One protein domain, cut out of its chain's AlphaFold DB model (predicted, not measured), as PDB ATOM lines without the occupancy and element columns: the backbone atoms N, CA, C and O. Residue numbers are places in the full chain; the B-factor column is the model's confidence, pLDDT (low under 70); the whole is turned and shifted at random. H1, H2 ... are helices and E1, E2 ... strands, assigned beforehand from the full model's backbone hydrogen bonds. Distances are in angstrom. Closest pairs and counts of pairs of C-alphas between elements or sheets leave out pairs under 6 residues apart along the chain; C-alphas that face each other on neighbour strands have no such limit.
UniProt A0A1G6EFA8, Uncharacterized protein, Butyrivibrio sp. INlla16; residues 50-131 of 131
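This is residues 50 to 131 of the 131 residues of an uncharacterized protein of Butyrivibrio sp. INlla16 (UniProt A0A1G6EFA8). The long helix H3 lies over a small sheet of two parallel strands, E1 and E2, with H1 and H2 on one side and loop residues 90 to 102 on the other. The printed part has 82 residues with three named helices and two named strands, in the order H1, H2, E1, E2, H3, and its class is mostly helix, as helices hold 40 of the 50 residues in named elements. It is compact: radius of gyration of the C-alphas 11.7 A, spans 36, 25 and 19 A.

Find H1, residues 58 to 69, which touches H3, residues 112 to 130, with residues 63 to 68 alone, the closest C-alphas being 63 and 112, 6.0 A. H2, residues 73 to 81, only just touches H3, with 3 C-alpha pairs within 8 A, the closest 75 and 123. E1, residues 85 to 89, is parallel to E2, residues 103 to 107; N 87 and O 104, 2.9 A, are within hydrogen-bond range, as is every helix O i to N i+4 pair. The closest C-alphas of E2 and H3, 104 and 122, are 5.1 A apart.

H1 begins at C-alpha 58 (27.895, -51.573, 24.179); H3 runs 27.4 A to C-alpha 130 (30.236, -18.281, 21.503).

The printed part has no cut; the link E1 to E2 is long, and 13 printed residues have pLDDT under 70, among them residues 91 to 95 of that link.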
ATOM      1  N   MET A  50      33.573 -39.129  19.044       77.50
ATOM      2  CA  MET A  50      33.020 -39.745  20.249       77.50
ATOM      3  C   MET A  50      34.130 -40.417  21.063       77.50
ATOM      4  O   MET A  50      34.982 -41.102  20.496       77.50
ATOM      5  N   SER A  51      34.119 -40.230  22.384       76.56
ATOM      6  CA  SER A  51      34.978 -40.955  23.327       76.56
ATOM      7  C   SER A  51      34.170 -41.576  24.456       76.56
ATOM      8  O   SER A  51      33.100 -41.093  24.816       76.56
ATOM      9  N   TYR A  52      34.670 -42.684  24.991       78.62
ATOM     10  CA  TYR A  52      34.040 -43.455  26.058       78.62
ATOM     11  C   TYR A  52      35.108 -44.264  26.808       78.62
ATOM     12  O   TYR A  52      36.231 -44.414  26.319       78.62
ATOM     13  N   GLN A  53      34.783 -44.744  28.009       70.19
ATOM     14  CA  GLN A  53      35.682 -45.593  28.799       70.19
ATOM     15  C   GLN A  53      35.669 -47.035  28.264       70.19
ATOM     16  O   GLN A  53      34.669 -47.482  27.713       70.19
ATOM     17  N   GLU A  54      36.773 -47.776  28.400       63.97
ATOM     18  CA  GLU A  54      36.923 -49.127  27.816       63.97
ATOM     19  C   GLU A  54      35.840 -50.121  28.285       63.97
ATOM     20  O   GLU A  54      35.451 -51.023  27.546       63.97
ATOM     21  N   ASP A  55      35.311 -49.915  29.487       68.62
ATOM     22  CA  ASP A  55      34.265 -50.699  30.138       68.62
ATOM     23  C   ASP A  55      32.840 -50.159  29.919       68.62
ATOM     24  O   ASP A  55      31.881 -50.714  30.457       68.62
ATOM     25  N   THR A  56      32.670 -49.116  29.096       70.75
ATOM     26  CA  THR A  56      31.344 -48.586  28.756       70.75
ATOM     27  C   THR A  56      30.516 -49.642  28.019       70.75
ATOM     28  O   THR A  56      30.938 -50.200  27.004       70.75
ATOM     29  N   ASP A  57      29.298 -49.891  28.507       77.06
ATOM     30  CA  ASP A  57      28.401 -50.895  27.937       77.06
ATOM     31  C   ASP A  57      28.095 -50.609  26.453       77.06
ATOM     32  O   ASP A  57      27.657 -49.522  26.071       77.06
ATOM     33  N   SER A  58      28.258 -51.626  25.600       77.06
ATOM     34  CA  SER A  58      27.895 -51.573  24.179       77.06
ATOM     35  C   SER A  58      26.432 -51.170  23.953       77.06
ATOM     36  O   SER A  58      26.117 -50.556  22.930       77.06
ATOM     37  N   SER A  59      25.531 -51.493  24.885       80.12
ATOM     38  CA  SER A  59      24.131 -51.069  24.826       80.12
ATOM     39  C   SER A  59      23.982 -49.545  24.959       80.12
ATOM     40  O   SER A  59      23.205 -48.944  24.213       80.12
ATOM     41  N   CYS A  60      24.796 -48.914  25.811       78.75
ATOM     42  CA  CYS A  60      24.876 -47.464  25.950       78.75
ATOM     43  C   CYS A  60      25.412 -46.828  24.663       78.75
ATOM     44  O   CYS A  60      24.778 -45.927  24.116       78.75
ATOM     45  N   LEU A  61      26.505 -47.363  24.105       79.00
ATOM     46  CA  LEU A  61      27.083 -46.854  22.853       79.00
ATOM     47  C   LEU A  61      26.068 -46.870  21.699       79.00
ATOM     48  O   LEU A  61      25.979 -45.913  20.931       79.00
ATOM     49  N   LYS A  62      25.266 -47.937  21.592       81.88
ATOM     50  CA  LYS A  62      24.191 -48.035  20.591       81.88
ATOM     51  C   LYS A  62      23.076 -47.025  20.838       81.88
ATOM     52  O   LYS A  62      22.591 -46.423  19.886       81.88
ATOM     53  N   ALA A  63      22.675 -46.827  22.093       84.50
ATOM     54  CA  ALA A  63      21.659 -45.837  22.435       84.50
ATOM     55  C   ALA A  63      22.122 -44.413  22.079       84.50
ATOM     56  O   ALA A  63      21.335 -43.644  21.530       84.50
ATOM     57  N   VAL A  64      23.397 -44.087  22.318       84.06
ATOM     58  CA  VAL A  64      23.990 -42.796  21.940       84.06
ATOM     59  C   VAL A  64      24.032 -42.621  20.422       84.06
ATOM     60  O   VAL A  64      23.555 -41.604  19.923       84.06
ATOM     61  N   ASP A  65      24.514 -43.621  19.680       83.12
ATOM     62  CA  ASP A  65      24.538 -43.601  18.208       83.12
ATOM     63  C   ASP A  65      23.133 -43.403  17.606       83.12
ATOM     64  O   ASP A  65      22.936 -42.582  16.708       83.12
ATOM     65  N   GLU A  66      22.123 -44.095  18.136       82.94
ATOM     66  CA  GLU A  66      20.736 -43.914  17.700       82.94
ATOM     67  C   GLU A  66      20.191 -42.522  18.021       82.94
ATOM     68  O   GLU A  66      19.462 -41.953  17.207       82.94
ATOM     69  N   VAL A  67      20.520 -41.953  19.184       88.56
ATOM     70  CA  VAL A  67      20.092 -40.592  19.518       88.56
ATOM     71  C   VAL A  67      20.734 -39.588  18.568       88.56
ATOM     72  O   VAL A  67      20.006 -38.775  18.006       88.56
ATOM     73  N   ILE A  68      22.045 -39.682  18.330       84.19
ATOM     74  CA  ILE A  68      22.782 -38.785  17.426       84.19
ATOM     75  C   ILE A  68      22.154 -38.780  16.027       84.19
ATOM     76  O   ILE A  68      21.917 -37.713  15.467       84.19
ATOM     77  N   LYS A  69      21.809 -39.955  15.490       81.38
ATOM     78  CA  LYS A  69      21.160 -40.088  14.171       81.38
ATOM     79  C   LYS A  69      19.783 -39.429  14.085       81.38
ATOM     80  O   LYS A  69      19.351 -39.078  12.995       81.38
ATOM     81  N   ASN A  70      19.098 -39.287  15.217       83.56
ATOM     82  CA  ASN A  70      17.766 -38.693  15.309       83.56
ATOM     83  C   ASN A  70      17.787 -37.249  15.846       83.56
ATOM     84  O   ASN A  70      16.725 -36.673  16.104       83.56
ATOM     85  N   LEU A  71      18.966 -36.656  16.062       84.69
ATOM     86  CA  LEU A  71      19.072 -35.256  16.457       84.69
ATOM     87  C   LEU A  71      18.719 -34.325  15.286       84.69
ATOM     88  O   LEU A  71      18.892 -34.689  14.121       84.69
ATOM     89  N   PRO A  72      18.241 -33.099  15.576       82.56
ATOM     90  CA  PRO A  72      18.027 -32.097  14.542       82.56
ATOM     91  C   PRO A  72      19.313 -31.831  13.757       82.56
ATOM     92  O   PRO A  72      20.378 -31.664  14.348       82.56
ATOM     93  N   ALA A  73      19.183 -31.724  12.434       79.94
ATOM     94  CA  ALA A  73      20.266 -31.427  11.499       79.94
ATOM     95  C   ALA A  73      21.205 -30.313  11.983       79.94
ATOM     96  O   ALA A  73      22.415 -30.482  11.984       79.94
ATOM     97  N   GLU A  74      20.626 -29.205  12.443       81.19
ATOM     98  CA  GLU A  74      21.341 -28.026  12.934       81.19
ATOM     99  C   GLU A  74      22.251 -28.335  14.127       81.19
ATOM    100  O   GLU A  74      23.396 -27.899  14.152       81.19
ATOM    101  N   VAL A  75      21.774 -29.147  15.074       83.44
ATOM    102  CA  VAL A  75      22.556 -29.563  16.247       83.44
ATOM    103  C   VAL A  75      23.720 -30.442  15.810       83.44
ATOM    104  O   VAL A  75      24.851 -30.242  16.244       83.44
ATOM    105  N   VAL A  76      23.461 -31.412  14.929       81.75
ATOM    106  CA  VAL A  76      24.511 -32.326  14.464       81.75
ATOM    107  C   VAL A  76      25.564 -31.577  13.646       81.75
ATOM    108  O   VAL A  76      26.754 -31.819  13.836       81.75
ATOM    109  N   THR A  77      25.154 -30.641  12.785       80.88
ATOM    110  CA  THR A  77      26.071 -29.767  12.043       80.88
ATOM    111  C   THR A  77      26.879 -28.881  12.984       80.88
ATOM    112  O   THR A  77      28.093 -28.820  12.833       80.88
ATOM    113  N   GLY A  78      26.256 -28.255  13.987       80.62
ATOM    114  CA  GLY A  78      26.968 -27.414  14.953       80.62
ATOM    115  C   GLY A  78      28.026 -28.191  15.739       80.62
ATOM    116  O   GLY A  78      29.167 -27.751  15.838       80.62
ATOM    117  N   ILE A  79      27.689 -29.399  16.207       81.50
ATOM    118  CA  ILE A  79      28.650 -30.295  16.877       81.50
ATOM    119  C   ILE A  79      29.800 -30.676  15.930       81.50
ATOM    120  O   ILE A  79      30.967 -30.668  16.311       81.50
ATOM    121  N   SER A  80      29.462 -31.006  14.685       78.12
ATOM    122  CA  SER A  80      30.395 -31.453  13.650       78.12
ATOM    123  C   SER A  80      31.373 -30.360  13.193       78.12
ATOM    124  O   SER A  80      32.564 -30.632  13.034       78.12
ATOM    125  N   ASP A  81      30.896 -29.129  12.998       74.56
ATOM    126  CA  ASP A  81      31.718 -27.998  12.559       74.56
ATOM    127  C   ASP A  81      32.513 -27.360  13.707       74.56
ATOM    128  O   ASP A  81      33.615 -26.869  13.465       74.56
ATOM    129  N   GLY A  82      32.004 -27.408  14.944       67.88
ATOM    130  CA  GLY A  82      32.668 -26.852  16.130       67.88
ATOM    131  C   GLY A  82      33.818 -27.697  16.689       67.88
ATOM    132  O   GLY A  82      34.315 -27.399  17.769       67.88
ATOM    133  N   GLU A  83      34.212 -28.783  16.010       74.19
ATOM    134  CA  GLU A  83      35.143 -29.799  16.536       74.19
ATOM    135  C   GLU A  83      34.723 -30.351  17.918       74.19
ATOM    136  O   GLU A  83      35.556 -30.824  18.698       74.19
ATOM    137  N   ILE A  84      33.417 -30.322  18.215       80.38
ATOM    138  CA  ILE A  84      32.864 -30.687  19.521       80.38
ATOM    139  C   ILE A  84      32.892 -32.209  19.685       80.38
ATOM    140  O   ILE A  84      32.460 -32.978  18.821       80.38
ATOM    141  N   GLU A  85      33.388 -32.663  20.833       83.12
ATOM    142  CA  GLU A  85      33.463 -34.081  21.179       83.12
ATOM    143  C   GLU A  85      32.246 -34.525  22.001       83.12
ATOM    144  O   GLU A  85      31.895 -33.884  22.982       83.12
ATOM    145  N   ILE A  86      31.637 -35.666  21.675       84.94
ATOM    146  CA  ILE A  86      30.669 -36.325  22.565       84.94
ATOM    147  C   ILE A  86      31.428 -37.321  23.443       84.94
ATOM    148  O   ILE A  86      31.971 -38.309  22.947       84.94
ATOM    149  N   ARG A  87      31.470 -37.084  24.755       82.94
ATOM    150  CA  ARG A  87      32.160 -37.955  25.713       82.94
ATOM    151  C   ARG A  87      31.161 -38.678  26.604       82.94
ATOM    152  O   ARG A  87      30.446 -38.046  27.376       82.94
ATOM    153  N   ILE A  88      31.161 -40.004  26.539       83.94
ATOM    154  CA  ILE A  88      30.343 -40.857  27.401       83.94
ATOM    155  C   ILE A  88      31.094 -41.099  28.717       83.94
ATOM    156  O   ILE A  88      32.270 -41.466  28.706       83.94
ATOM    157  N   THR A  89      30.436 -40.849  29.849       80.56
ATOM    158  CA  THR A  89      31.044 -40.874  31.189       80.56
ATOM    159  C   THR A  89      30.112 -41.487  32.228       80.56
ATOM    160  O   THR A  89      28.907 -41.262  32.192       80.56
ATOM    161  N   ASP A  90      30.662 -42.195  33.212       74.75
ATOM    162  CA  ASP A  90      29.862 -42.802  34.292       74.75
ATOM    163  C   ASP A  90      29.563 -41.817  35.433       74.75
ATOM    164  O   ASP A  90      28.848 -42.127  36.384       74.75
ATOM    165  N   LYS A  91      30.138 -40.610  35.382       68.06
ATOM    166  CA  LYS A  91      29.941 -39.596  36.421       68.06
ATOM    167  C   LYS A  91      28.604 -38.887  36.228       68.06
ATOM    168  O   LYS A  91      28.583 -37.856  35.574       68.06
ATOM    169  N   GLU A  92      27.545 -39.363  36.884       61.84
ATOM    170  CA  GLU A  92      26.189 -38.764  36.868       61.84
ATOM    171  C   GLU A  92      26.115 -37.270  37.261       61.84
ATOM    172  O   GLU A  92      25.100 -36.627  37.016       61.84
ATOM    173  N   ASN A  93      27.168 -36.699  37.860       58.22
ATOM    174  CA  ASN A  93      27.218 -35.295  38.298       58.22
ATOM    175  C   ASN A  93      28.262 -34.449  37.549       58.22
ATOM    176  O   ASN A  93      28.695 -33.418  38.062       58.22
ATOM    177  N   ALA A  94      28.742 -34.896  36.388       59.38
ATOM    178  CA  ALA A  94      29.651 -34.085  35.585       59.38
ATOM    179  C   ALA A  94      28.870 -32.999  34.824       59.38
ATOM    180  O   ALA A  94      27.763 -33.249  34.351       59.38
ATOM    181  N   ASP A  95      29.439 -31.798  34.706       66.12
ATOM    182  CA  ASP A  95      28.856 -30.744  33.879       66.12
ATOM    183  C   ASP A  95      28.653 -31.246  32.447       66.12
ATOM    184  O   ASP A  95      29.578 -31.764  31.836       66.12
ATOM    185  N   TYR A  96      27.458 -31.064  31.880       73.50
ATOM    186  CA  TYR A  96      27.124 -31.512  30.514       73.50
ATOM    187  C   TYR A  96      28.009 -30.910  29.414       73.50
ATOM    188  O   TYR A  96      27.907 -31.300  28.252       73.50
ATOM    189  N   TYR A  97      28.864 -29.961  29.780       76.44
ATOM    190  CA  TYR A  97      29.852 -29.343  28.929       76.44
ATOM    191  C   TYR A  97      31.184 -29.212  29.675       76.44
ATOM    192  O   TYR A  97      31.216 -28.749  30.814       76.44
ATOM    193  N   ASP A  98      32.272 -29.586  29.009       72.94
ATOM    194  CA  ASP A  98      33.644 -29.365  29.454       72.94
ATOM    195  C   ASP A  98      34.329 -28.358  28.524       72.94
ATOM    196  O   ASP A  98      34.771 -28.699  27.423       72.94
ATOM    197  N   GLU A  99      34.442 -27.118  29.003       69.31
ATOM    198  CA  GLU A  99      35.074 -25.996  28.299       69.31
ATOM    199  C   GLU A  99      36.549 -26.225  27.968       69.31
ATOM    200  O   GLU A  99      37.055 -25.697  26.982       69.31
ATOM    201  N   ASN A 100      37.242 -27.055  28.750       68.06
ATOM    202  CA  ASN A 100      38.666 -27.309  28.546       68.06
ATOM    203  C   ASN A 100      38.910 -28.268  27.384       68.06
ATOM    204  O   ASN A 100      39.999 -28.282  26.810       68.06
ATOM    205  N   THR A 101      37.921 -29.110  27.070       67.31
ATOM    206  CA  THR A 101      38.044 -30.122  26.019       67.31
ATOM    207  C   THR A 101      37.059 -29.942  24.870       67.31
ATOM    208  O   THR A 101      37.112 -30.732  23.929       67.31
ATOM    209  N   GLY A 102      36.204 -28.911  24.919       76.06
ATOM    210  CA  GLY A 102      35.163 -28.678  23.917       76.06
ATOM    211  C   GLY A 102      34.212 -29.869  23.816       76.06
ATOM    212  O   GLY A 102      33.830 -30.268  22.718       76.06
ATOM    213  N   ALA A 103      33.910 -30.511  24.950       79.06
ATOM    214  CA  ALA A 103      33.206 -31.786  24.968       79.06
ATOM    215  C   ALA A 103      31.822 -31.675  25.607       79.06
ATOM    216  O   ALA A 103      31.660 -31.106  26.684       79.06
ATOM    217  N   ILE A 104      30.836 -32.293  24.969       85.94
ATOM    218  CA  ILE A 104      29.515 -32.552  25.529       85.94
ATOM    219  C   ILE A 104      29.591 -33.859  26.318       85.94
ATOM    220  O   ILE A 104      29.919 -34.911  25.761       85.94
ATOM    221  N   LEU A 105      29.279 -33.802  27.612       82.00
ATOM    222  CA  LEU A 105      29.281 -34.983  28.469       82.00
ATOM    223  C   LEU A 105      27.916 -35.675  28.428       82.00
ATOM    224  O   LEU A 105      26.875 -35.076  28.698       82.00
ATOM    225  N   VAL A 106      27.933 -36.966  28.111       84.81
ATOM    226  CA  VAL A 106      26.762 -37.841  28.092       84.81
ATOM    227  C   VAL A 106      26.945 -38.904  29.162       84.81
ATOM    228  O   VAL A 106      27.926 -39.640  29.149       84.81
ATOM    229  N   PHE A 107      26.002 -39.010  30.094       83.94
ATOM    230  CA  PHE A 107      26.076 -40.070  31.094       83.94
ATOM    231  C   PHE A 107      25.887 -41.447  30.469       83.94
ATOM    232  O   PHE A 107      25.047 -41.621  29.583       83.94
ATOM    233  N   ALA A 108      26.655 -42.418  30.953       81.25
ATOM    234  CA  ALA A 108      26.517 -43.808  30.570       81.25
ATOM    235  C   ALA A 108      25.141 -44.326  31.016       81.25
ATOM    236  O   ALA A 108      24.903 -44.648  32.176       81.25
ATOM    237  N   THR A 109      24.204 -44.357  30.076       84.88
ATOM    238  CA  THR A 109      22.841 -44.845  30.274       84.88
ATOM    239  C   THR A 109      22.307 -45.426  28.972       84.88
ATOM    240  O   THR A 109      22.822 -45.153  27.888       84.88
ATOM    241  N   THR A 110      21.260 -46.235  29.065       87.38
ATOM    242  CA  THR A 110      20.493 -46.715  27.908       87.38
ATOM    243  C   THR A 110      19.221 -45.900  27.677       87.38
ATOM    244  O   THR A 110      18.503 -46.141  26.704       87.38
ATOM    245  N   ASP A 111      18.909 -44.951  28.567       91.12
ATOM    246  CA  ASP A 111      17.759 -44.063  28.413       91.12
ATOM    247  C   ASP A 111      18.031 -43.005  27.333       91.12
ATOM    248  O   ASP A 111      18.735 -42.015  27.537       91.12
ATOM    249  N   LYS A 112      17.418 -43.209  26.165       89.25
ATOM    250  CA  LYS A 112      17.540 -42.319  25.004       89.25
ATOM    251  C   LYS A 112      17.029 -40.905  25.273       89.25
ATOM    252  O   LYS A 112      17.545 -39.963  24.676       89.25
ATOM    253  N   ALA A 113      16.028 -40.739  26.141       89.44
ATOM    254  CA  ALA A 113      15.505 -39.417  26.475       89.44
ATOM    255  C   ALA A 113      16.527 -38.635  27.307       89.44
ATOM    256  O   ALA A 113      16.804 -37.476  26.996       89.44
ATOM    257  N   ALA A 114      17.147 -39.299  28.288       88.56
ATOM    258  CA  ALA A 114      18.232 -38.725  29.077       88.56
ATOM    259  C   ALA A 114      19.443 -38.381  28.197       88.56
ATOM    260  O   ALA A 114      19.918 -37.249  28.227       88.56
ATOM    261  N   ILE A 115      19.885 -39.306  27.333       89.25
ATOM    262  CA  ILE A 115      20.986 -39.059  26.382       89.25
ATOM    263  C   ILE A 115      20.692 -37.830  25.517       89.25
ATOM    264  O   ILE A 115      21.534 -36.943  25.392       89.25
ATOM    265  N   ARG A 116      19.489 -37.754  24.931       90.25
ATOM    266  CA  ARG A 116      19.091 -36.626  24.082       90.25
ATOM    267  C   ARG A 116      19.126 -35.313  24.852       90.25
ATOM    268  O   ARG A 116      19.642 -34.328  24.332       90.25
ATOM    269  N   GLN A 117      18.597 -35.298  26.073       90.19
ATOM    270  CA  GLN A 117      18.590 -34.098  26.898       90.19
ATOM    271  C   GLN A 117      20.010 -33.638  27.243       90.19
ATOM    272  O   GLN A 117      20.286 -32.443  27.163       90.19
ATOM    273  N   ASN A 118      20.915 -34.568  27.553       89.38
ATOM    274  CA  ASN A 118      22.315 -34.262  27.846       89.38
ATOM    275  C   ASN A 118      22.999 -33.605  26.643       89.38
ATOM    276  O   ASN A 118      23.636 -32.563  26.794       89.38
ATOM    277  N   ILE A 119      22.802 -34.168  25.443       88.75
ATOM    278  CA  ILE A 119      23.408 -33.630  24.220       88.75
ATOM    279  C   ILE A 119      22.887 -32.224  23.920       88.75
ATOM    280  O   ILE A 119      23.678 -31.320  23.659       88.75
ATOM    281  N   LEU A 120      21.570 -32.020  23.996       90.38
ATOM    282  CA  LEU A 120      20.967 -30.711  23.742       90.38
ATOM    283  C   LEU A 120      21.414 -29.672  24.772       90.38
ATOM    284  O   LEU A 120      21.800 -28.573  24.394       90.38
ATOM    285  N   THR A 121      21.438 -30.038  26.054       89.00
ATOM    286  CA  THR A 121      21.863 -29.132  27.131       89.00
ATOM    287  C   THR A 121      23.330 -28.728  26.970       89.00
ATOM    288  O   THR A 121      23.673 -27.561  27.151       89.00
ATOM    289  N   GLY A 122      24.209 -29.675  26.618       87.69
ATOM    290  CA  GLY A 122      25.615 -29.383  26.338       87.69
ATOM    291  C   GLY A 122      25.786 -28.470  25.122       87.69
ATOM    292  O   GLY A 122      26.530 -27.495  25.192       87.69
ATOM    293  N   TYR A 123      25.044 -28.735  24.043       87.62
ATOM    294  CA  TYR A 123      25.064 -27.912  22.832       87.62
ATOM    295  C   TYR A 123      24.546 -26.484  23.069       87.62
ATOM    296  O   TYR A 123      25.181 -25.522  22.656       87.62
ATOM    297  N   GLU A 124      23.431 -26.314  23.782       87.31
ATOM    298  CA  GLU A 124      22.887 -24.987  24.111       87.31
ATOM    299  C   GLU A 124      23.880 -24.143  24.919       87.31
ATOM    300  O   GLU A 124      24.034 -22.948  24.665       87.31
ATOM    301  N   ARG A 125      24.591 -24.764  25.870       84.00
ATOM    302  CA  ARG A 125      25.633 -24.086  26.656       84.00
ATOM    303  C   ARG A 125      26.817 -23.655  25.798       84.00
ATOM    304  O   ARG A 125      27.306 -22.549  25.984       84.00
ATOM    305  N   LEU A 126      27.246 -24.505  24.869       81.00
ATOM    306  CA  LEU A 126      28.291 -24.187  23.894       81.00
ATOM    307  C   LEU A 126      27.931 -22.947  23.075       81.00
ATOM    308  O   LEU A 126      28.686 -21.978  23.051       81.00
ATOM    309  N   MET A 127      26.730 -22.941  22.499       82.56
ATOM    310  CA  MET A 127      26.245 -21.814  21.701       82.56
ATOM    311  C   MET A 127      26.142 -20.515  22.512       82.56
ATOM    312  O   MET A 127      26.346 -19.438  21.961       82.56
ATOM    313  N   ALA A 128      25.847 -20.602  23.814       81.94
ATOM    314  CA  ALA A 128      25.783 -19.442  24.704       81.94
ATOM    315  C   ALA A 128      27.160 -18.870  25.091       81.94
ATOM    316  O   ALA A 128      27.232 -17.736  25.558       81.94
ATOM    317  N   ILE A 129      28.241 -19.642  24.948       74.12
ATOM    318  CA  ILE A 129      29.613 -19.173  25.203       74.12
ATOM    319  C   ILE A 129      30.179 -18.456  23.970       74.12
ATOM    320  O   ILE A 129      30.970 -17.527  24.113       74.12
ATOM    321  N   GLU A 130      29.778 -18.875  22.767       64.94
ATOM    322  CA  GLU A 130      30.236 -18.281  21.503       64.94
ATOM    323  C   GLU A 130      29.482 -16.998  21.095       64.94
ATOM    324  O   GLU A 130      29.911 -16.314  20.163       64.94
ATOM    325  N   SER A 131      28.380 -16.658  21.779       57.34
ATOM    326  CA  SER A 131      27.538 -15.469  21.540       57.34
ATOM    327  C   SER A 131      27.937 -14.250  22.369       57.34
ATOM    328  O   SER A 131      27.971 -13.135  21.800       57.34
TER     329      SER A 131